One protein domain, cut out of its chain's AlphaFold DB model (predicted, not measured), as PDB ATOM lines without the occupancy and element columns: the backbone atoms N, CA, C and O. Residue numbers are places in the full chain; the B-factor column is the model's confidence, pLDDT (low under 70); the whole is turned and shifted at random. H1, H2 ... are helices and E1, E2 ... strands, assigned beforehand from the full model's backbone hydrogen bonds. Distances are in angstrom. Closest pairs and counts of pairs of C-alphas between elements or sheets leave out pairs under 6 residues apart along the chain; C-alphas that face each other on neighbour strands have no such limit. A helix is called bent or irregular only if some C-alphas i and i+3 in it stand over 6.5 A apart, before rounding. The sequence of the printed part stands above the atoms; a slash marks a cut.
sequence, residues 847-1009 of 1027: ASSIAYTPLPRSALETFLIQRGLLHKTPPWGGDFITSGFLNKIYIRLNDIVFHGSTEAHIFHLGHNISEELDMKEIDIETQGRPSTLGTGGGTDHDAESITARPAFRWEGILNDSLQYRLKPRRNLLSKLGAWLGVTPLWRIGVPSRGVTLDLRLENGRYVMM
ATOM      1  N   ALA A 847     -21.868   9.432  46.878       89.44
ATOM      2  CA  ALA A 847     -21.246   8.247  46.282       89.44
ATOM      3  C   ALA A 847     -21.432   8.185  44.754       89.44
ATOM      4  O   ALA A 847     -20.593   7.631  44.058       89.44
ATOM      5  N   SER A 848     -22.498   8.798  44.229       91.31
ATOM      6  CA  SER A 848     -22.777   8.938  42.791       91.31
ATOM      7  C   SER A 848     -21.914   9.986  42.083       91.31
ATOM      8  O   SER A 848     -22.054  10.168  40.876       91.31
ATOM      9  N   SER A 849     -21.070  10.717  42.816       94.75
ATOM     10  CA  SER A 849     -20.266  11.787  42.240       94.75
ATOM     11  C   SER A 849     -19.266  11.246  41.229       94.75
ATOM     12  O   SER A 849     -18.546  10.281  41.498       94.75
ATOM     13  N   ILE A 850     -19.131  11.961  40.112       95.12
ATOM     14  CA  ILE A 850     -18.108  11.694  39.103       95.12
ATOM     15  C   ILE A 850     -16.690  11.709  39.690       95.12
ATOM     16  O   ILE A 850     -15.808  11.066  39.134       95.12
ATOM     17  N   ALA A 851     -16.465  12.373  40.831       94.56
ATOM     18  CA  ALA A 851     -15.165  12.439  41.496       94.56
ATOM     19  C   ALA A 851     -14.572  11.060  41.851       94.56
ATOM     20  O   ALA A 851     -13.355  10.955  41.982       94.56
ATOM     21  N   TYR A 852     -15.394  10.012  41.981       93.75
ATOM     22  CA  TYR A 852     -14.939   8.653  42.313       93.75
ATOM     23  C   TYR A 852     -14.755   7.739  41.097       93.75
ATOM     24  O   TYR A 852     -14.184   6.661  41.229       93.75
ATOM     25  N   THR A 853     -15.223   8.149  39.917       91.38
ATOM     26  CA  THR A 853     -15.229   7.307  38.715       91.38
ATOM     27  C   THR A 853     -14.565   8.034  37.547       91.38
ATOM     28  O   THR A 853     -15.224   8.842  36.881       91.38
ATOM     29  N   PRO A 854     -13.277   7.766  37.270       92.56
ATOM     30  CA  PRO A 854     -12.626   8.228  36.050       92.56
ATOM     31  C   PRO A 854     -13.395   7.751  34.813       92.56
ATOM     32  O   PRO A 854     -13.677   6.563  34.670       92.56
ATOM     33  N   LEU A 855     -13.755   8.682  33.928       93.50
ATOM     34  CA  LEU A 855     -14.502   8.379  32.705       93.50
ATOM     35  C   LEU A 855     -13.604   8.504  31.469       93.50
ATOM     36  O   LEU A 855     -12.712   9.351  31.453       93.50
ATOM     37  N   PRO A 856     -13.859   7.728  30.401       91.31
ATOM     38  CA  PRO A 856     -13.279   8.005  29.096       91.31
ATOM     39  C   PRO A 856     -13.897   9.272  28.491       91.31
ATOM     40  O   PRO A 856     -15.043   9.637  28.776       91.31
ATOM     41  N   ARG A 857     -13.160   9.923  27.585       88.06
ATOM     42  CA  ARG A 857     -13.528  11.227  27.008       88.06
ATOM     43  C   ARG A 857     -14.938  11.295  26.441       88.06
ATOM     44  O   ARG A 857     -15.674  12.221  26.769       88.06
ATOM     45  N   SER A 858     -15.322  10.320  25.625       88.31
ATOM     46  CA  SER A 858     -16.652  10.271  25.009       88.31
ATOM     47  C   SER A 858     -17.778  10.187  26.046       88.31
ATOM     48  O   SER A 858     -18.825  10.821  25.885       88.31
ATOM     49  N   ALA A 859     -17.557   9.443  27.134       92.06
ATOM     50  CA  ALA A 859     -18.505   9.339  28.234       92.06
ATOM     51  C   ALA A 859     -18.577  10.648  29.031       92.06
ATOM     52  O   ALA A 859     -19.680  11.098  29.337       92.06
ATOM     53  N   LEU A 860     -17.438  11.303  29.295       92.88
ATOM     54  CA  LEU A 860     -17.420  12.601  29.975       92.88
ATOM     55  C   LEU A 860     -18.120  13.692  29.152       92.88
ATOM     56  O   LEU A 860     -18.906  14.456  29.700       92.88
ATOM     57  N   GLU A 861     -17.878  13.761  27.843       91.56
ATOM     58  CA  GLU A 861     -18.563  14.714  26.959       91.56
ATOM     59  C   GLU A 861     -20.079  14.500  26.995       91.56
ATOM     60  O   GLU A 861     -20.837  15.449  27.187       91.56
ATOM     61  N   THR A 862     -20.523  13.244  26.895       92.12
ATOM     62  CA  THR A 862     -21.947  12.892  26.983       92.12
ATOM     63  C   THR A 862     -22.538  13.280  28.339       92.12
ATOM     64  O   THR A 862     -23.613  13.877  28.396       92.12
ATOM     65  N   PHE A 863     -21.817  13.002  29.426       93.38
ATOM     66  CA  PHE A 863     -22.208  13.369  30.783       93.38
ATOM     67  C   PHE A 863     -22.364  14.890  30.933       93.38
ATOM     68  O   PHE A 863     -23.408  15.362  31.381       93.38
ATOM     69  N   LEU A 864     -21.386  15.679  30.479       92.56
ATOM     70  CA  LEU A 864     -21.428  17.143  30.565       92.56
ATOM     71  C   LEU A 864     -22.511  17.764  29.672       92.56
ATOM     72  O   LEU A 864     -23.140  18.740  30.085       92.56
ATOM     73  N   ILE A 865     -22.770  17.187  28.493       90.81
ATOM     74  CA  ILE A 865     -23.866  17.608  27.605       90.81
ATOM     75  C   ILE A 865     -25.217  17.394  28.284       90.81
ATOM     76  O   ILE A 865     -26.048  18.300  28.309       90.81
ATOM     77  N   GLN A 866     -25.432  16.222  28.885       91.31
ATOM     78  CA  GLN A 866     -26.692  15.902  29.560       91.31
ATOM     79  C   GLN A 866     -26.982  16.817  30.763       91.31
ATOM     80  O   GLN A 866     -28.146  17.014  31.095       91.31
ATOM     81  N   ARG A 867     -25.946  17.377  31.404       91.69
ATOM     82  CA  ARG A 867     -26.063  18.292  32.557       91.69
ATOM     83  C   ARG A 867     -25.936  19.776  32.180       91.69
ATOM     84  O   ARG A 867     -25.870  20.628  33.063       91.69
ATOM     85  N   GLY A 868     -25.886  20.105  30.886       87.00
ATOM     86  CA  GLY A 868     -25.862  21.491  30.397       87.00
ATOM     87  C   GLY A 868     -24.559  22.256  30.664       87.00
ATOM     88  O   GLY A 868     -24.570  23.487  30.714       87.00
ATOM     89  N   LEU A 869     -23.438  21.552  30.855       86.69
ATOM     90  CA  LEU A 869     -22.108  22.150  31.046       86.69
ATOM     91  C   LEU A 869     -21.287  22.246  29.751       86.69
ATOM     92  O   LEU A 869     -20.282  22.958  29.728       86.69
ATOM     93  N   LEU A 870     -21.714  21.539  28.700       87.00
ATOM     94  CA  LEU A 870     -21.102  21.516  27.373       87.00
ATOM     95  C   LEU A 870     -22.204  21.477  26.302       87.00
ATOM     96  O   LEU A 870     -23.081  20.616  26.358       87.00
ATOM     97  N   HIS A 871     -22.155  22.358  25.306       84.12
ATOM     98  CA  HIS A 871     -23.092  22.381  24.183       84.12
ATOM     99  C   HIS A 871     -22.381  22.045  22.868       84.12
ATOM    100  O   HIS A 871     -21.235  22.425  22.635       84.12
ATOM    101  N   LYS A 872     -23.085  21.350  21.961       72.75
ATOM    102  CA  LYS A 872     -22.578  21.081  20.599       72.75
ATOM    103  C   LYS A 872     -22.423  22.369  19.785       72.75
ATOM    104  O   LYS A 872     -21.486  22.497  19.006       72.75
ATOM    105  N   THR A 873     -23.338  23.313  19.982       73.12
ATOM    106  CA  THR A 873     -23.259  24.680  19.467       73.12
ATOM    107  C   THR A 873     -23.239  25.630  20.662       73.12
ATOM    108  O   THR A 873     -24.233  25.700  21.389       73.12
ATOM    109  N   PRO A 874     -22.121  26.331  20.914       71.38
ATOM    110  CA  PRO A 874     -21.992  27.141  22.115       71.38
ATOM    111  C   PRO A 874     -23.010  28.294  22.098       71.38
ATOM    112  O   PRO A 874     -23.193  28.940  21.060       71.38
ATOM    113  N   PRO A 875     -23.661  28.597  23.234       72.75
ATOM    114  CA  PRO A 875     -24.529  29.764  23.353       72.75
ATOM    115  C   PRO A 875     -23.717  31.056  23.192       72.75
ATOM    116  O   PRO A 875     -22.485  31.048  23.260       72.75
ATOM    117  N   TRP A 876     -24.395  32.195  23.009       59.56
ATOM    118  CA  TRP A 876     -23.732  33.487  22.819       59.56
ATOM    119  C   TRP A 876     -22.691  33.738  23.934       59.56
ATOM    120  O   TRP A 876     -22.993  33.776  25.133       59.56
ATOM    121  N   GLY A 877     -21.419  33.790  23.519       63.66
ATOM    122  CA  GLY A 877     -20.228  33.939  24.362       63.66
ATOM    123  C   GLY A 877     -19.534  32.657  24.887       63.66
ATOM    124  O   GLY A 877     -18.644  32.814  25.722       63.66
ATOM    125  N   GLY A 878     -19.917  31.433  24.487       75.69
ATOM    126  CA  GLY A 878     -19.188  30.183  24.808       75.69
ATOM    127  C   GLY A 878     -19.795  29.284  25.900       75.69
ATOM    128  O   GLY A 878     -20.853  29.575  26.442       75.69
ATOM    129  N   ASP A 879     -19.113  28.194  26.255       81.81
ATOM    130  CA  ASP A 879     -19.410  27.359  27.435       81.81
ATOM    131  C   ASP A 879     -18.355  27.578  28.532       81.81
ATOM    132  O   ASP A 879     -17.281  28.112  28.258       81.81
ATOM    133  N   PHE A 880     -18.650  27.182  29.779       83.00
ATOM    134  CA  PHE A 880     -17.637  27.176  30.848       83.00
ATOM    135  C   PHE A 880     -16.576  26.099  30.592       83.00
ATOM    136  O   PHE A 880     -15.381  26.368  30.690       83.00
ATOM    137  N   ILE A 881     -17.012  24.885  30.244       85.88
ATOM    138  CA  ILE A 881     -16.133  23.790  29.837       85.88
ATOM    139  C   ILE A 881     -16.087  23.789  28.312       85.88
ATOM    140  O   ILE A 881     -17.108  23.628  27.653       85.88
ATOM    141  N   THR A 882     -14.893  23.953  27.749       85.56
ATOM    142  CA  THR A 882     -14.665  23.881  26.302       85.56
ATOM    143  C   THR A 882     -13.997  22.565  25.912       85.56
ATOM    144  O   THR A 882     -13.386  21.892  26.744       85.56
ATOM    145  N   SER A 883     -14.043  22.214  24.626       81.31
ATOM    146  CA  SER A 883     -13.297  21.066  24.088       81.31
ATOM    147  C   SER A 883     -11.791  21.163  24.372       81.31
ATOM    148  O   SER A 883     -11.172  20.160  24.714       81.31
ATOM    149  N   GLY A 884     -11.218  22.371  24.322       79.81
ATOM    150  CA  GLY A 884      -9.826  22.624  24.707       79.81
ATOM    151  C   GLY A 884      -9.563  22.390  26.199       79.81
ATOM    152  O   GLY A 884      -8.517  21.867  26.573       79.81
ATOM    153  N   PHE A 885     -10.522  22.700  27.076       84.06
ATOM    154  CA  PHE A 885     -10.400  22.369  28.497       84.06
ATOM    155  C   PHE A 885     -10.449  20.853  28.739       84.06
ATOM    156  O   PHE A 885      -9.654  20.336  29.522       84.06
ATOM    157  N   LEU A 886     -11.304  20.126  28.013       87.06
ATOM    158  CA  LEU A 886     -11.322  18.660  28.050       87.06
ATOM    159  C   LEU A 886     -10.025  18.051  27.511       87.06
ATOM    160  O   LEU A 886      -9.522  17.102  28.110       87.06
ATOM    161  N   ASN A 887      -9.444  18.613  26.442       83.75
ATOM    162  CA  ASN A 887      -8.134  18.186  25.946       83.75
ATOM    163  C   ASN A 887      -7.094  18.229  27.071       83.75
ATOM    164  O   ASN A 887      -6.391  17.250  27.273       83.75
ATOM    165  N   LYS A 888      -7.049  19.303  27.866       83.81
ATOM    166  CA  LYS A 888      -6.098  19.427  28.986       83.81
ATOM    167  C   LYS A 888      -6.274  18.359  30.051       83.81
ATOM    168  O   LYS A 888      -5.278  17.855  30.561       83.81
ATOM    169  N   ILE A 889      -7.520  18.023  30.384       89.31
ATOM    170  CA  ILE A 889      -7.823  16.955  31.342       89.31
ATOM    171  C   ILE A 889      -7.246  15.634  30.832       89.31
ATOM    172  O   ILE A 889      -6.488  14.990  31.547       89.31
ATOM    173  N   TYR A 890      -7.551  15.252  29.591       87.38
ATOM    174  CA  TYR A 890      -7.108  13.961  29.057       87.38
ATOM    175  C   TYR A 890      -5.622  13.914  28.707       87.38
ATOM    176  O   TYR A 890      -5.020  12.862  28.877       87.38
ATOM    177  N   ILE A 891      -5.016  15.039  28.316       83.75
ATOM    178  CA  ILE A 891      -3.560  15.163  28.178       83.75
ATOM    179  C   ILE A 891      -2.896  14.877  29.527       83.75
ATOM    180  O   ILE A 891      -1.968  14.079  29.600       83.75
ATOM    181  N   ARG A 892      -3.401  15.483  30.610       86.25
ATOM    182  CA  ARG A 892      -2.858  15.267  31.953       86.25
ATOM    183  C   ARG A 892      -3.076  13.836  32.447       86.25
ATOM    184  O   ARG A 892      -2.192  13.284  33.085       86.25
ATOM    185  N   LEU A 893      -4.233  13.241  32.166       88.69
ATOM    186  CA  LEU A 893      -4.505  11.846  32.518       88.69
ATOM    187  C   LEU A 893      -3.594  10.873  31.771       88.69
ATOM    188  O   LEU A 893      -3.098   9.935  32.382       88.69
ATOM    189  N   ASN A 894      -3.373  11.100  30.478       85.50
ATOM    190  CA  ASN A 894      -2.459  10.286  29.688       85.50
ATOM    191  C   ASN A 894      -1.024  10.415  30.226       85.50
ATOM    192  O   ASN A 894      -0.409   9.394  30.505       85.50
ATOM    193  N   ASP A 895      -0.548  11.632  30.512       83.12
ATOM    194  CA  ASP A 895       0.764  11.848  31.144       83.12
ATOM    195  C   ASP A 895       0.924  11.071  32.462       83.12
ATOM    196  O   ASP A 895       1.958  10.458  32.689       83.12
ATOM    197  N   ILE A 896      -0.115  11.022  33.306       87.69
ATOM    198  CA  ILE A 896      -0.091  10.233  34.551       87.69
ATOM    199  C   ILE A 896       0.000   8.725  34.263       87.69
ATOM    200  O   ILE A 896       0.757   8.023  34.927       87.69
ATOM    201  N   VAL A 897      -0.773   8.211  33.300       86.12
ATOM    202  CA  VAL A 897      -0.824   6.769  32.986       86.12
ATOM    203  C   VAL A 897       0.465   6.281  32.334       86.12
ATOM    204  O   VAL A 897       0.967   5.215  32.684       86.12
ATOM    205  N   PHE A 898       0.989   7.050  31.385       81.38
ATOM    206  CA  PHE A 898       2.104   6.657  30.530       81.38
ATOM    207  C   PHE A 898       3.433   7.282  30.972       81.38
ATOM    208  O   PHE A 898       4.405   7.244  30.218       81.38
ATOM    209  N   HIS A 899       3.499   7.835  32.191       73.69
ATOM    210  CA  HIS A 899       4.665   8.547  32.719       73.69
ATOM    211  C   HIS A 899       5.963   7.737  32.532       73.69
ATOM    212  O   HIS A 899       6.117   6.662  33.111       73.69
ATOM    213  N   GLY A 900       6.937   8.272  31.787       64.38
ATOM    214  CA  GLY A 900       8.244   7.630  31.579       64.38
ATOM    215  C   GLY A 900       8.239   6.412  30.644       64.38
ATOM    216  O   GLY A 900       9.223   5.674  30.609       64.38
ATOM    217  N   SER A 901       7.149   6.193  29.902       70.44
ATOM    218  CA  SER A 901       7.073   5.220  28.808       70.44
ATOM    219  C   SER A 901       7.273   5.895  27.445       70.44
ATOM    220  O   SER A 901       7.081   7.101  27.308       70.44
ATOM    221  N   THR A 902       7.600   5.111  26.414       60.22
ATOM    222  CA  THR A 902       7.646   5.579  25.013       60.22
ATOM    223  C   THR A 902       6.266   5.934  24.448       60.22
ATOM    224  O   THR A 902       6.186   6.531  23.382       60.22
ATOM    225  N   GLU A 903       5.189   5.565  25.151       60.78
ATOM    226  CA  GLU A 903       3.792   5.854  24.796       60.78
ATOM    227  C   GLU A 903       3.277   7.159  25.436       60.78
ATOM    228  O   GLU A 903       2.140   7.569  25.187       60.78
ATOM    229  N   ALA A 904       4.094   7.825  26.267       61.09
ATOM    230  CA  ALA A 904       3.752   9.120  26.845       61.09
ATOM    231  C   ALA A 904       3.519  10.160  25.744       61.09
ATOM    232  O   ALA A 904       4.181  10.156  24.707       61.09
ATOM    233  N   HIS A 905       2.595  11.096  25.976       62.84
ATOM    234  CA  HIS A 905       2.420  12.224  25.070       62.84
ATOM    235  C   HIS A 905       3.721  13.017  24.922       62.84
ATOM    236  O   HIS A 905       4.162  13.694  25.848       62.84
ATOM    237  N   ILE A 906       4.289  12.951  23.723       67.44
ATOM    238  CA  ILE A 906       5.459  13.721  23.334       67.44
ATOM    239  C   ILE A 906       5.014  15.145  23.002       67.44
ATOM    240  O   ILE A 906       4.207  15.378  22.096       67.44
ATOM    241  N   PHE A 907       5.537  16.102  23.755       72.44
ATOM    242  CA  PHE A 907       5.294  17.515  23.552       72.44
ATOM    243  C   PHE A 907       6.476  18.164  22.845       72.44
ATOM    244  O   PHE A 907       7.634  17.905  23.157       72.44
ATOM    245  N   HIS A 908       6.171  19.111  21.965       71.69
ATOM    246  CA  HIS A 908       7.166  20.009  21.389       71.69
ATOM    247  C   HIS A 908       7.065  21.370  22.068       71.69
ATOM    248  O   HIS A 908       5.985  21.975  22.111       71.69
ATOM    249  N   LEU A 909       8.181  21.871  22.599       71.06
ATOM    250  CA  LEU A 909       8.236  23.188  23.229       71.06
ATOM    251  C   LEU A 909       8.574  24.269  22.188       71.06
ATOM    252  O   LEU A 909       9.720  24.465  21.774       71.06
ATOM    253  N   GLY A 910       7.577  25.061  21.798       68.50
ATOM    254  CA  GLY A 910       7.748  26.078  20.763       68.50
ATOM    255  C   GLY A 910       7.848  25.506  19.353       68.50
ATOM    256  O   GLY A 910       7.090  24.627  18.980       68.50
ATOM    257  N   HIS A 911       8.725  26.080  18.524       62.06
ATOM    258  CA  HIS A 911       8.868  25.697  17.108       62.06
ATOM    259  C   HIS A 911      10.006  24.691  16.853       62.06
ATOM    260  O   HIS A 911      10.217  24.300  15.705       62.06
ATOM    261  N   ASN A 912      10.764  24.293  17.881       57.88
ATOM    262  CA  ASN A 912      11.804  23.276  17.732       57.88
ATOM    263  C   ASN A 912      11.150  21.892  17.773       57.88
ATOM    264  O   ASN A 912      10.991  21.311  18.833       57.88
ATOM    265  N   ILE A 913      10.798  21.376  16.594       57.59
ATOM    266  CA  ILE A 913      10.194  20.045  16.371       57.59
ATOM    267  C   ILE A 913      11.227  18.907  16.582       57.59
ATOM    268  O   ILE A 913      10.994  17.756  16.242       57.59
ATOM    269  N   SER A 914      12.440  19.231  17.038       52.97
ATOM    270  CA  SER A 914      13.563  18.291  17.142       52.97
ATOM    271  C   SER A 914      13.797  17.743  18.548       52.97
ATOM    272  O   SER A 914      14.581  16.810  18.680       52.97
ATOM    273  N   GLU A 915      13.163  18.319  19.571       61.88
ATOM    274  CA  GLU A 915      13.267  17.879  20.966       61.88
ATOM    275  C   GLU A 915      11.872  17.461  21.431       61.88
ATOM    276  O   GLU A 915      11.016  18.287  21.741       61.88
ATOM    277  N   GLU A 916      11.650  16.152  21.374       69.19
ATOM    278  CA  GLU A 916      10.497  15.458  21.932       69.19
ATOM    279  C   GLU A 916      10.630  15.464  23.459       69.19
ATOM    280  O   GLU A 916      11.606  14.923  23.974       69.19
ATOM    281  N   LEU A 917       9.700  16.110  24.168       71.88
ATOM    282  CA  LEU A 917       9.775  16.297  25.621       71.88
ATOM    283  C   LEU A 917       8.530  15.746  26.316       71.88
ATOM    284  O   LEU A 917       7.408  16.001  25.874       71.88
ATOM    285  N   ASP A 918       8.701  15.068  27.447       72.75
ATOM    286  CA  ASP A 918       7.584  14.740  28.344       72.75
ATOM    287  C   ASP A 918       7.190  15.941  29.251       72.75
ATOM    288  O   ASP A 918       7.856  16.987  29.276       72.75
ATOM    289  N   MET A 919       6.090  15.854  30.025       75.25
ATOM    290  CA  MET A 919       5.696  16.969  30.912       75.25
ATOM    291  C   MET A 919       6.737  17.277  32.005       75.25
ATOM    292  O   MET A 919       6.814  18.425  32.461       75.25
ATOM    293  N   LYS A 920       7.527  16.297  32.465       73.62
ATOM    294  CA  LYS A 920       8.584  16.523  33.468       73.62
ATOM    295  C   LYS A 920       9.793  17.207  32.839       73.62
ATOM    296  O   LYS A 920      10.362  18.104  33.457       73.62
ATOM    297  N   GLU A 921      10.151  16.854  31.619       75.56
ATOM    298  CA  GLU A 921      11.213  17.477  30.842       75.56
ATOM    299  C   GLU A 921      10.838  18.914  30.486       75.56
ATOM    300  O   GLU A 921      11.638  19.812  30.734       75.56
ATOM    301  N   ILE A 922       9.583  19.188  30.103       75.19
ATOM    302  CA  ILE A 922       9.075  20.568  29.976       75.19
ATOM    303  C   ILE A 922       9.223  21.334  31.301       75.19
ATOM    304  O   ILE A 922       9.598  22.517  31.308       75.19
ATOM    305  N   ASP A 923       8.934  20.689  32.436       74.25
ATOM    306  CA  ASP A 923       9.092  21.284  33.767       74.25
ATOM    307  C   ASP A 923      10.561  21.616  34.097       74.25
ATOM    308  O   ASP A 923      10.824  22.623  34.769       74.25
ATOM    309  N   ILE A 924      11.508  20.807  33.619       74.06
ATOM    310  CA  ILE A 924      12.954  20.988  33.806       74.06
ATOM    311  C   ILE A 924      13.499  22.052  32.838       74.06
ATOM    312  O   ILE A 924      14.132  23.018  33.279       74.06
ATOM    313  N   GLU A 925      13.205  21.933  31.542       68.12
ATOM    314  CA  GLU A 925      13.730  22.782  30.467       68.12
ATOM    315  C   GLU A 925      13.274  24.231  30.552       68.12
ATOM    316  O   GLU A 925      14.036  25.150  30.247       68.12
ATOM    317  N   THR A 926      12.049  24.482  31.019       67.88
ATOM    318  CA  THR A 926      11.570  25.863  31.143       67.88
ATOM    319  C   THR A 926      12.219  26.636  32.321       67.88
ATOM    320  O   THR A 926      11.710  27.693  32.688       67.88
ATOM    321  N   GLN A 927      13.337  26.130  32.893       55.25
ATOM    322  CA  GLN A 927      14.324  26.747  33.817       55.25
ATOM    323  C   GLN A 927      13.789  27.841  34.771       55.25
ATOM    324  O   GLN A 927      14.402  28.890  34.983       55.25
ATOM    325  N   GLY A 928      12.642  27.606  35.409       49.41
ATOM    326  CA  GLY A 928      12.146  28.432  36.511       49.41
ATOM    327  C   GLY A 928      12.595  27.856  37.851       49.41
ATOM    328  O   GLY A 928      12.538  26.643  38.037       49.41
ATOM    329  N   ARG A 929      13.013  28.702  38.810       40.69
ATOM    330  CA  ARG A 929      13.293  28.278  40.201       40.69
ATOM    331  C   ARG A 929      12.219  27.284  40.681       40.69
ATOM    332  O   ARG A 929      11.038  27.555  40.461       40.69
ATOM    333  N   PRO A 930      12.597  26.180  41.350       36.53
ATOM    334  CA  PRO A 930      11.681  25.105  41.712       36.53
ATOM    335  C   PRO A 930      10.619  25.645  42.666       36.53
ATOM    336  O   PRO A 930      10.868  25.826  43.854       36.53
ATOM    337  N   SER A 931       9.438  25.963  42.148       41.22
ATOM    338  CA  SER A 931       8.381  26.558  42.951       41.22
ATOM    339  C   SER A 931       7.251  25.544  43.091       41.22
ATOM    340  O   SER A 931       6.369  25.460  42.247       41.22
ATOM    341  N   THR A 932       7.256  24.804  44.198       45.81
ATOM    342  CA  THR A 932       6.070  24.117  44.749       45.81
ATOM    343  C   THR A 932       4.969  25.103  45.179       45.81
ATOM    344  O   THR A 932       3.896  24.685  45.594       45.81
ATOM    345  N   LEU A 933       5.211  26.413  45.011       50.19
ATOM    346  CA  LEU A 933       4.370  27.589  45.291       50.19
ATOM    347  C   LEU A 933       2.958  27.590  44.662       50.19
ATOM    348  O   LEU A 933       2.272  28.608  44.751       50.19
ATOM    349  N   GLY A 934       2.534  26.509  44.005       57.38
ATOM    350  CA  GLY A 934       1.209  26.371  43.399       57.38
ATOM    351  C   GLY A 934       0.503  25.045  43.677       57.38
ATOM    352  O   GLY A 934      -0.715  25.011  43.590       57.38
ATOM    353  N   THR A 935       1.198  23.966  44.062       66.38
ATOM    354  CA  THR A 935       0.540  22.668  44.328       66.38
ATOM    355  C   THR A 935      -0.128  22.618  45.702       66.38
ATOM    356  O   THR A 935      -0.929  21.733  45.968       66.38
ATOM    357  N   GLY A 936       0.146  23.603  46.560       61.94
ATOM    358  CA  GLY A 936      -0.672  23.950  47.720       61.94
ATOM    359  C   GLY A 936      -0.573  23.042  48.941       61.94
ATOM    360  O   GLY A 936      -1.417  23.128  49.832       61.94
ATOM    361  N   GLY A 937       0.438  22.167  48.991       62.47
ATOM    362  CA  GLY A 937       0.941  21.499  50.202       62.47
ATOM    363  C   GLY A 937      -0.061  20.692  51.044       62.47
ATOM    364  O   GLY A 937       0.315  20.240  52.124       62.47
ATOM    365  N   GLY A 938      -1.300  20.516  50.578       58.78
ATOM    366  CA  GLY A 938      -2.432  19.921  51.293       58.78
ATOM    367  C   GLY A 938      -3.423  20.905  51.934       58.78
ATOM    368  O   GLY A 938      -4.492  20.466  52.343       58.78
ATOM    369  N   THR A 939      -3.139  22.209  52.021       60.16
ATOM    370  CA  THR A 939      -3.879  23.145  52.909       60.16
ATOM    371  C   THR A 939      -4.563  24.313  52.198       60.16
ATOM    372  O   THR A 939      -5.363  25.036  52.773       60.16
ATOM    373  N   ASP A 940      -4.326  24.455  50.900       58.12
ATOM    374  CA  ASP A 940      -4.773  25.592  50.095       58.12
ATOM    375  C   ASP A 940      -6.224  25.514  49.567       58.12
ATOM    376  O   ASP A 940      -6.569  26.204  48.611       58.12
ATOM    377  N   HIS A 941      -7.112  24.711  50.158       61.38
ATOM    378  CA  HIS A 941      -8.413  24.373  49.550       61.38
ATOM    379  C   HIS A 941      -9.636  25.082  50.158       61.38
ATOM    380  O   HIS A 941     -10.624  25.231  49.440       61.38
ATOM    381  N   ASP A 942      -9.553  25.640  51.371       53.56
ATOM    382  CA  ASP A 942     -10.736  26.128  52.114       53.56
ATOM    383  C   ASP A 942     -11.230  27.543  51.744       53.56
ATOM    384  O   ASP A 942     -12.314  27.954  52.139       53.56
ATOM    385  N   ALA A 943     -10.467  28.329  50.973       57.62
ATOM    386  CA  ALA A 943     -10.874  29.713  50.674       57.62
ATOM    387  C   ALA A 943     -12.126  29.787  49.769       57.62
ATOM    388  O   ALA A 943     -12.212  29.039  48.806       57.62
ATOM    389  N   GLU A 944     -13.030  30.746  49.973       53.97
ATOM    390  CA  GLU A 944     -14.217  30.924  49.108       53.97
ATOM    391  C   GLU A 944     -13.912  31.660  47.786       53.97
ATOM    392  O   GLU A 944     -14.624  31.503  46.797       53.97
ATOM    393  N   SER A 945     -12.832  32.450  47.721       60.34
ATOM    394  CA  SER A 945     -12.485  33.261  46.543       60.34
ATOM    395  C   SER A 945     -11.023  33.096  46.119       60.34
ATOM    396  O   SER A 945     -10.145  32.785  46.929       60.34
ATOM    397  N   ILE A 946     -10.752  33.272  44.819       65.88
ATOM    398  CA  ILE A 946      -9.384  33.291  44.289       65.88
ATOM    399  C   ILE A 946      -8.811  34.692  44.427       65.88
ATOM    400  O   ILE A 946      -9.314  35.657  43.853       65.88
ATOM    401  N   THR A 947      -7.706  34.778  45.158       66.12
ATOM    402  CA  THR A 947      -6.954  36.019  45.298       66.12
ATOM    403  C   THR A 947      -6.184  36.312  44.030       66.12
ATOM    404  O   THR A 947      -5.704  35.391  43.367       66.12
ATOM    405  N   ALA A 948      -5.984  37.593  43.743       72.69
ATOM    406  CA  ALA A 948      -5.208  37.943  42.582       72.69
ATOM    407  C   ALA A 948      -3.759  37.439  42.711       72.69
ATOM    408  O   ALA A 948      -3.065  37.734  43.690       72.69
ATOM    409  N   ARG A 949      -3.335  36.638  41.737       75.06
ATOM    410  CA  ARG A 949      -2.075  35.896  41.734       75.06
ATOM    411  C   ARG A 949      -1.480  35.881  40.326       75.06
ATOM    412  O   ARG A 949      -2.213  36.045  39.348       75.06
ATOM    413  N   PRO A 950      -0.163  35.659  40.177       74.94
ATOM    414  CA  PRO A 950       0.345  35.241  38.882       74.94
ATOM    415  C   PRO A 950      -0.381  33.960  38.447       74.94
ATOM    416  O   PRO A 950      -0.676  33.099  39.282       74.94
ATOM    417  N   ALA A 951      -0.679  33.852  37.151       74.44
ATOM    418  CA  ALA A 951      -1.128  32.586  36.579       74.44
ATOM    419  C   ALA A 951      -0.134  31.485  36.972       74.44
ATOM    420  O   ALA A 951       1.078  31.734  37.019       74.44
ATOM    421  N   PHE A 952      -0.643  30.296  37.299       75.44
ATOM    422  CA  PHE A 952       0.240  29.171  37.564       75.44
ATOM    423  C   PHE A 952       1.049  28.842  36.310       75.44
ATOM    424  O   PHE A 952       0.669  29.195  35.191       75.44
ATOM    425  N   ARG A 953       2.187  28.172  36.499       74.56
ATOM    426  CA  ARG A 953       3.085  27.828  35.392       74.56
ATOM    427  C   ARG A 953       2.330  27.038  34.324       74.56
ATOM    428  O   ARG A 953       2.342  27.427  33.159       74.56
ATOM    429  N   TRP A 954       1.611  26.000  34.742       77.69
ATOM    430  CA  TRP A 954       0.878  25.105  33.849       77.69
ATOM    431  C   TRP A 954      -0.409  25.720  33.299       77.69
ATOM    432  O   TRP A 954      -0.763  25.475  32.149       77.69
ATOM    433  N   GLU A 955      -1.042  26.631  34.046       75.31
ATOM    434  CA  GLU A 955      -2.090  27.500  33.499       75.31
ATOM    435  C   GLU A 955      -1.562  28.414  32.381       75.31
ATOM    436  O   GLU A 955      -2.323  28.758  31.483       75.31
ATOM    437  N   GLY A 956      -0.298  28.845  32.427       73.38
ATOM    438  CA  GLY A 956       0.328  29.652  31.378       73.38
ATOM    439  C   GLY A 956       0.717  28.820  30.157       73.38
ATOM    440  O   GLY A 956       0.255  29.107  29.054       73.38
ATOM    441  N   ILE A 957       1.509  27.766  30.375       74.75
ATOM    442  CA  ILE A 957       2.082  26.916  29.318       74.75
ATOM    443  C   ILE A 957       0.997  26.280  28.443       74.75
ATOM    444  O   ILE A 957       1.065  26.367  27.222       74.75
ATOM    445  N   LEU A 958      -0.053  25.724  29.054       75.19
ATOM    446  CA  LEU A 958      -1.143  25.054  28.332       75.19
ATOM    447  C   LEU A 958      -2.162  26.028  27.705       75.19
ATOM    448  O   LEU A 958      -3.185  25.598  27.184       75.19
ATOM    449  N   ASN A 959      -1.977  27.344  27.839       74.31
ATOM    450  CA  ASN A 959      -2.881  28.368  27.292       74.31
ATOM    451  C   ASN A 959      -2.177  29.362  26.360       74.31
ATOM    452  O   ASN A 959      -2.844  30.229  25.788       74.31
ATOM    453  N   ASP A 960      -0.849  29.353  26.302       73.88
ATOM    454  CA  ASP A 960      -0.094  30.289  25.482       73.88
ATOM    455  C   ASP A 960       0.011  29.745  24.046       73.88
ATOM    456  O   ASP A 960       0.330  28.584  23.814       73.88
ATOM    457  N   SER A 961      -0.256  30.611  23.067       71.94
ATOM    458  CA  SER A 961      -0.087  30.317  21.641       71.94
ATOM    459  C   SER A 961       1.386  30.106  21.280       71.94
ATOM    460  O   SER A 961       2.239  30.817  21.814       71.94
ATOM    461  N   LEU A 962       1.666  29.283  20.270       69.69
ATOM    462  CA  LEU A 962       2.996  29.170  19.659       69.69
ATOM    463  C   LEU A 962       3.484  30.531  19.140       69.69
ATOM    464  O   LEU A 962       2.825  31.161  18.311       69.69
ATOM    465  N   GLN A 963       4.649  30.995  19.597       65.38
ATOM    466  CA  GLN A 963       5.224  32.275  19.159       65.38
ATOM    467  C   GLN A 963       6.669  32.117  18.668       65.38
ATOM    468  O   GLN A 963       7.538  31.674  19.411       65.38
ATOM    469  N   TYR A 964       6.935  32.569  17.433       57.19
ATOM    470  CA  TYR A 964       8.268  32.555  16.801       57.19
ATOM    471  C   TYR A 964       9.244  33.576  17.414       57.19
ATOM    472  O   TYR A 964      10.456  33.381  17.437       57.19
ATOM    473  N   ARG A 965       8.722  34.698  17.928       58.59
ATOM    474  CA  ARG A 965       9.498  35.705  18.662       58.59
ATOM    475  C   ARG A 965       8.885  35.910  20.031       58.59
ATOM    476  O   ARG A 965       7.802  36.483  20.146       58.59
ATOM    477  N   LEU A 966       9.630  35.513  21.056       60.53
ATOM    478  CA  LEU A 966       9.340  35.813  22.448       60.53
ATOM    479  C   LEU A 966       9.485  37.323  22.676       60.53
ATOM    480  O   LEU A 966      10.540  37.817  23.068       60.53
ATOM    481  N   LYS A 967       8.431  38.090  22.386       59.22
ATOM    482  CA  LYS A 967       8.374  39.481  22.831       59.22
ATOM    483  C   LYS A 967       8.072  39.447  24.327       59.22
ATOM    484  O   LYS A 967       7.013  38.935  24.698       59.22
ATOM    485  N   PRO A 968       8.949  39.981  25.195       57.31
ATOM    486  CA  PRO A 968       8.615  40.096  26.603       57.31
ATOM    487  C   PRO A 968       7.305  40.876  26.706       57.31
ATOM    488  O   PRO A 968       7.194  41.988  26.174       57.31
ATOM    489  N   ARG A 969       6.286  40.294  27.354       57.81
ATOM    490  CA  ARG A 969       5.085  41.060  27.693       57.81
ATOM    491  C   ARG A 969       5.567  42.211  28.565       57.81
ATOM    492  O   ARG A 969       6.120  41.981  29.637       57.81
ATOM    493  N   ARG A 970       5.425  43.455  28.085       55.91
ATOM    494  CA  ARG A 970       5.842  44.644  28.844       55.91
ATOM    495  C   ARG A 970       5.187  44.570  30.225       55.91
ATOM    496  O   ARG A 970       3.959  44.562  30.325       55.91
ATOM    497  N   ASN A 971       6.018  44.499  31.267       59.69
ATOM    498  CA  ASN A 971       5.623  44.158  32.639       59.69
ATOM    499  C   ASN A 971       4.431  44.976  33.169       59.69
ATOM    500  O   ASN A 971       3.649  44.454  33.961       59.69
ATOM    501  N   LEU A 972       4.244  46.215  32.703       59.00
ATOM    502  CA  LEU A 972       3.162  47.094  33.153       59.00
ATOM    503  C   LEU A 972       1.762  46.643  32.686       59.00
ATOM    504  O   LEU A 972       0.830  46.622  33.481       59.00
ATOM    505  N   LEU A 973       1.608  46.228  31.421       64.69
ATOM    506  CA  LEU A 973       0.301  45.835  30.861       64.69
ATOM    507  C   LEU A 973      -0.129  44.431  31.307       64.69
ATOM    508  O   LEU A 973      -1.315  44.113  31.326       64.69
ATOM    509  N   SER A 974       0.828  43.592  31.707       67.62
ATOM    510  CA  SER A 974       0.573  42.205  32.116       67.62
ATOM    511  C   SER A 974      -0.322  42.058  33.354       67.62
ATOM    512  O   SER A 974      -0.972  41.027  33.528       67.62
ATOM    513  N   LYS A 975      -0.363  43.095  34.201       74.81
ATOM    514  CA  LYS A 975      -1.150  43.155  35.441       74.81
ATOM    515  C   LYS A 975      -2.476  43.893  35.279       74.81
ATOM    516  O   LYS A 975      -3.267  43.917  36.215       74.81
ATOM    517  N   LEU A 976      -2.737  44.461  34.104       77.44
ATOM    518  CA  LEU A 976      -3.838  45.395  33.886       77.44
ATOM    519  C   LEU A 976      -5.208  44.727  34.082       77.44
ATOM    520  O   LEU A 976      -6.075  45.309  34.720       77.44
ATOM    521  N   GLY A 977      -5.366  43.464  33.666       77.56
ATOM    522  CA  GLY A 977      -6.582  42.682  33.935       77.56
ATOM    523  C   GLY A 977      -6.860  42.467  35.429       77.56
ATOM    524  O   GLY A 977      -8.011  42.531  35.852       77.56
ATOM    525  N   ALA A 978      -5.812  42.298  36.241       79.56
ATOM    526  CA  ALA A 978      -5.939  42.169  37.692       79.56
ATOM    527  C   ALA A 978      -6.111  43.510  38.405       79.56
ATOM    528  O   ALA A 978      -6.858  43.594  39.377       79.56
ATOM    529  N   TRP A 979      -5.471  44.569  37.914       78.31
ATOM    530  CA  TRP A 979      -5.668  45.936  38.404       78.31
ATOM    531  C   TRP A 979      -7.078  46.451  38.132       78.31
ATOM    532  O   TRP A 979      -7.660  47.102  38.990       78.31
ATOM    533  N   LEU A 980      -7.649  46.109  36.975       80.19
ATOM    534  CA  LEU A 980      -9.032  46.424  36.629       80.19
ATOM    535  C   LEU A 980     -10.045  45.430  37.224       80.19
ATOM    536  O   LEU A 980     -11.232  45.568  36.980       80.19
ATOM    537  N   GLY A 981      -9.618  44.409  37.976       74.62
ATOM    538  CA  GLY A 981     -10.538  43.435  38.580       74.62
ATOM    539  C   GLY A 981     -11.277  42.531  37.578       74.62
ATOM    540  O   GLY A 981     -12.240  41.864  37.951       74.62
ATOM    541  N   VAL A 982     -10.825  42.474  36.321       80.75
ATOM    542  CA  VAL A 982     -11.387  41.612  35.265       80.75
ATOM    543  C   VAL A 982     -10.958  40.156  35.471       80.75
ATOM    544  O   VAL A 982     -11.758  39.233  35.324       80.75
ATOM    545  N   THR A 983      -9.696  39.937  35.850       76.19
ATOM    546  CA  THR A 983      -9.137  38.604  36.114       76.19
ATOM    547  C   THR A 983      -8.296  38.614  37.388       76.19
ATOM    548  O   THR A 983      -7.446  39.482  37.537       76.19
ATOM    549  N   PRO A 984      -8.425  37.635  38.302       73.62
ATOM    550  CA  PRO A 984      -7.501  37.512  39.428       73.62
ATOM    551  C   PRO A 984      -6.107  37.094  38.942       73.62
ATOM    552  O   PRO A 984      -5.113  37.308  39.625       73.62
ATOM    553  N   LEU A 985      -6.007  36.515  37.748       75.56
ATOM    554  CA  LEU A 985      -4.749  36.064  37.179       75.56
ATOM    555  C   LEU A 985      -4.063  37.202  36.423       75.56
ATOM    556  O   LEU A 985      -4.690  37.871  35.601       75.56
ATOM    557  N   TRP A 986      -2.762  37.375  36.645       76.38
ATOM    558  CA  TRP A 986      -1.903  38.187  35.781       76.38
ATOM    559  C   TRP A 986      -0.771  37.335  35.195       76.38
ATOM    560  O   TRP A 986      -0.225  36.453  35.859       76.38
ATOM    561  N   ARG A 987      -0.392  37.586  33.940       70.25
ATOM    562  CA  ARG A 987       0.622  36.789  33.224       70.25
ATOM    563  C   ARG A 987       1.950  37.548  33.162       70.25
ATOM    564  O   ARG A 987       2.187  38.274  32.201       70.25
ATOM    565  N   ILE A 988       2.784  37.428  34.198       62.59
ATOM    566  CA  ILE A 988       4.114  38.074  34.255       62.59
ATOM    567  C   ILE A 988       5.144  37.252  33.476       62.59
ATOM    568  O   ILE A 988       5.126  36.028  33.539       62.59
ATOM    569  N   GLY A 989       6.092  37.945  32.840       62.91
ATOM    570  CA  GLY A 989       7.282  37.345  32.246       62.91
ATOM    571  C   GLY A 989       7.203  37.204  30.731       62.91
ATOM    572  O   GLY A 989       6.287  37.701  30.070       62.91
ATOM    573  N   VAL A 990       8.218  36.548  30.177       60.03
ATOM    574  CA  VAL A 990       8.204  36.118  28.781       60.03
ATOM    575  C   VAL A 990       7.132  35.024  28.674       60.03
ATOM    576  O   VAL A 990       7.202  34.078  29.460       60.03
ATOM    577  N   PRO A 991       6.111  35.165  27.800       65.75
ATOM    578  CA  PRO A 991       5.139  34.093  27.592       65.75
ATOM    579  C   PRO A 991       5.889  32.802  27.274       65.75
ATOM    580  O   PRO A 991       6.961  32.847  26.665       65.75
ATOM    581  N   SER A 992       5.361  31.666  27.722       67.88
ATOM    582  CA  SER A 992       5.993  30.395  27.383       67.88
ATOM    583  C   SER A 992       6.025  30.239  25.860       67.88
ATOM    584  O   SER A 992       5.249  30.878  25.143       67.88
ATOM    585  N   ARG A 993       6.915  29.388  25.341       69.38
ATOM    586  CA  ARG A 993       6.968  29.117  23.897       69.38
ATOM    587  C   ARG A 993       5.691  28.437  23.366       69.38
ATOM    588  O   ARG A 993       5.583  28.251  22.156       69.38
ATOM    589  N   GLY A 994       4.722  28.149  24.243       70.81
ATOM    590  CA  GLY A 994       3.593  27.278  23.970       70.81
ATOM    591  C   GLY A 994       4.061  25.830  23.904       70.81
ATOM    592  O   GLY A 994       5.245  25.551  23.701       70.81
ATOM    593  N   VAL A 995       3.126  24.918  24.102       74.81
ATOM    594  CA  VAL A 995       3.342  23.490  23.885       74.81
ATOM    595  C   VAL A 995       2.560  23.087  22.642       74.81
ATOM    596  O   VAL A 995       1.502  23.651  22.376       74.81
ATOM    597  N   THR A 996       3.086  22.146  21.868       74.06
ATOM    598  CA  THR A 996       2.371  21.511  20.756       74.06
ATOM    599  C   THR A 996       2.407  20.006  20.863       74.06
ATOM    600  O   THR A 996       3.376  19.443  21.359       74.06
ATOM    601  N   LEU A 997       1.348  19.387  20.356       71.06
ATOM    602  CA  LEU A 997       1.210  17.947  20.202       71.06
ATOM    603  C   LEU A 997       1.078  17.626  18.714       71.06
ATOM    604  O   LEU A 997       0.349  18.323  17.998       71.06
ATOM    605  N   ASP A 998       1.757  16.572  18.270       65.75
ATOM    606  CA  ASP A 998       1.620  16.059  16.911       65.75
ATOM    607  C   ASP A 998       0.381  15.165  16.816       65.75
ATOM    608  O   ASP A 998       0.324  14.055  17.348       65.75
ATOM    609  N   LEU A 999      -0.641  15.684  16.137       63.00
ATOM    610  CA  LEU A 999      -1.945  15.047  16.008       63.00
ATOM    611  C   LEU A 999      -2.291  14.829  14.531       63.00
ATOM    612  O   LEU A 999      -2.206  15.740  13.704       63.00
ATOM    613  N   ARG A1000      -2.764  13.628  14.207       59.16
ATOM    614  CA  ARG A1000      -3.398  13.262  12.941       59.16
ATOM    615  C   ARG A1000      -4.915  13.388  13.071       59.16
ATOM    616  O   ARG A1000      -5.505  12.921  14.037       59.16
ATOM    617  N   LEU A1001      -5.569  14.010  12.093       52.12
ATOM    618  CA  LEU A1001      -7.030  14.054  12.035       52.12
ATOM    619  C   LEU A1001      -7.553  12.796  11.324       52.12
ATOM    620  O   LEU A1001      -7.416  12.674  10.109       52.12
ATOM    621  N   GLU A1002      -8.178  11.880  12.061       53.47
ATOM    622  CA  GLU A1002      -8.848  10.691  11.526       53.47
ATOM    623  C   GLU A1002     -10.347  10.750  11.842       53.47
ATOM    624  O   GLU A1002     -10.752  10.907  12.993       53.47
ATOM    625  N   ASN A1003     -11.202  10.656  10.817       44.97
ATOM    626  CA  ASN A1003     -12.668  10.677  10.964       44.97
ATOM    627  C   ASN A1003     -13.206  11.869  11.790       44.97
ATOM    628  O   ASN A1003     -14.145  11.730  12.576       44.97
ATOM    629  N   GLY A1004     -12.590  13.047  11.644       42.97
ATOM    630  CA  GLY A1004     -12.964  14.255  12.391       42.97
ATOM    631  C   GLY A1004     -12.515  14.271  13.858       42.97
ATOM    632  O   GLY A1004     -12.958  15.133  14.615       42.97
ATOM    633  N   ARG A1005     -11.645  13.341  14.274       40.81
ATOM    634  CA  ARG A1005     -11.048  13.273  15.615       40.81
ATOM    635  C   ARG A1005      -9.530  13.379  15.522       40.81
ATOM    636  O   ARG A1005      -8.926  12.838  14.606       40.81
ATOM    637  N   TYR A1006      -8.920  14.084  16.467       52.84
ATOM    638  CA  TYR A1006      -7.465  14.172  16.572       52.84
ATOM    639  C   TYR A1006      -6.922  12.929  17.296       52.84
ATOM    640  O   TYR A1006      -7.382  12.618  18.395       52.84
ATOM    641  N   VAL A1007      -5.977  12.226  16.674       54.62
ATOM    642  CA  VAL A1007      -5.299  11.006  17.143       54.62
ATOM    643  C   VAL A1007      -3.791  11.286  17.174       54.62
ATOM    644  O   VAL A1007      -3.299  11.961  16.278       54.62
ATOM    645  N   MET A1008      -3.053  10.833  18.192       56.47
ATOM    646  CA  MET A1008      -1.589  11.018  18.256       56.47
ATOM    647  C   MET A1008      -0.894  10.268  17.112       56.47
ATOM    648  O   MET A1008      -1.360   9.206  16.703       56.47
ATOM    649  N   MET A1009       0.199  10.819  16.576       56.97
ATOM    650  CA  MET A1009       1.039  10.092  15.618       56.97
ATOM    651  C   MET A1009       2.009   9.170  16.371       56.97
ATOM    652  O   MET A1009       2.803   9.661  17.166       56.97
TER     653      MET A1009
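What this domain is: This is residues 847 to 1009 of the 1027 residues of an uncharacterized protein of Heterobasidion irregulare (strain TC 32-1) (UniProt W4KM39). Little regular structure: long loops join five scattered helices, H2 and H4 nearest the middle and H5 far out, and two small antiparallel sheets, E1 E2 and E3 E4, where E2 runs on into E3. Residues 936 to 944 stick out. The 163 printed residues, 58 in named elements H1 H2 E1 H3 H4 H5 E2 E3 E4, are mixed and only just compact, close to loose: radius of gyration of the C-alphas 17.9 A, spans 43 by 43 by 37 A.

Where its parts are: H1, residues 857 to 866, begins at C-alpha 857 (-13.528, 11.227, 27.008). H2, 883 to 897, is 21.0 A long. Then come E1, 907 to 909; H3, 919 to 925; H4, 953 to 957; H5, 973 to 979; E2, 995 to 997; E3, 999 to 1002; and E4, 1005 to 1008, ending at C-alpha 1008 (-1.589, 11.018, 18.256).

How they stand to each other: H1 and H2 are close but not clearly touching, closest C-alphas Arg 857 and Tyr 890, 7.3 A. N 908 of E1 and O 996 of E2 are within hydrogen-bond range, 2.9 A; in hairpin E3 and E4, N 1000 and O 1007, 2.7 A. Every O i to N i+4 pair is within range in H1 to H4; H5 has 1 of 3, and 3 of 4 O i to N i+3.

The domain as a whole: The printed part has no cut. Links H1 to H2, H3 to H4, H4 to H5 and H5 to E2 are long. Mean pLDDT of the printed part is 71.6; 69 residues are under 70.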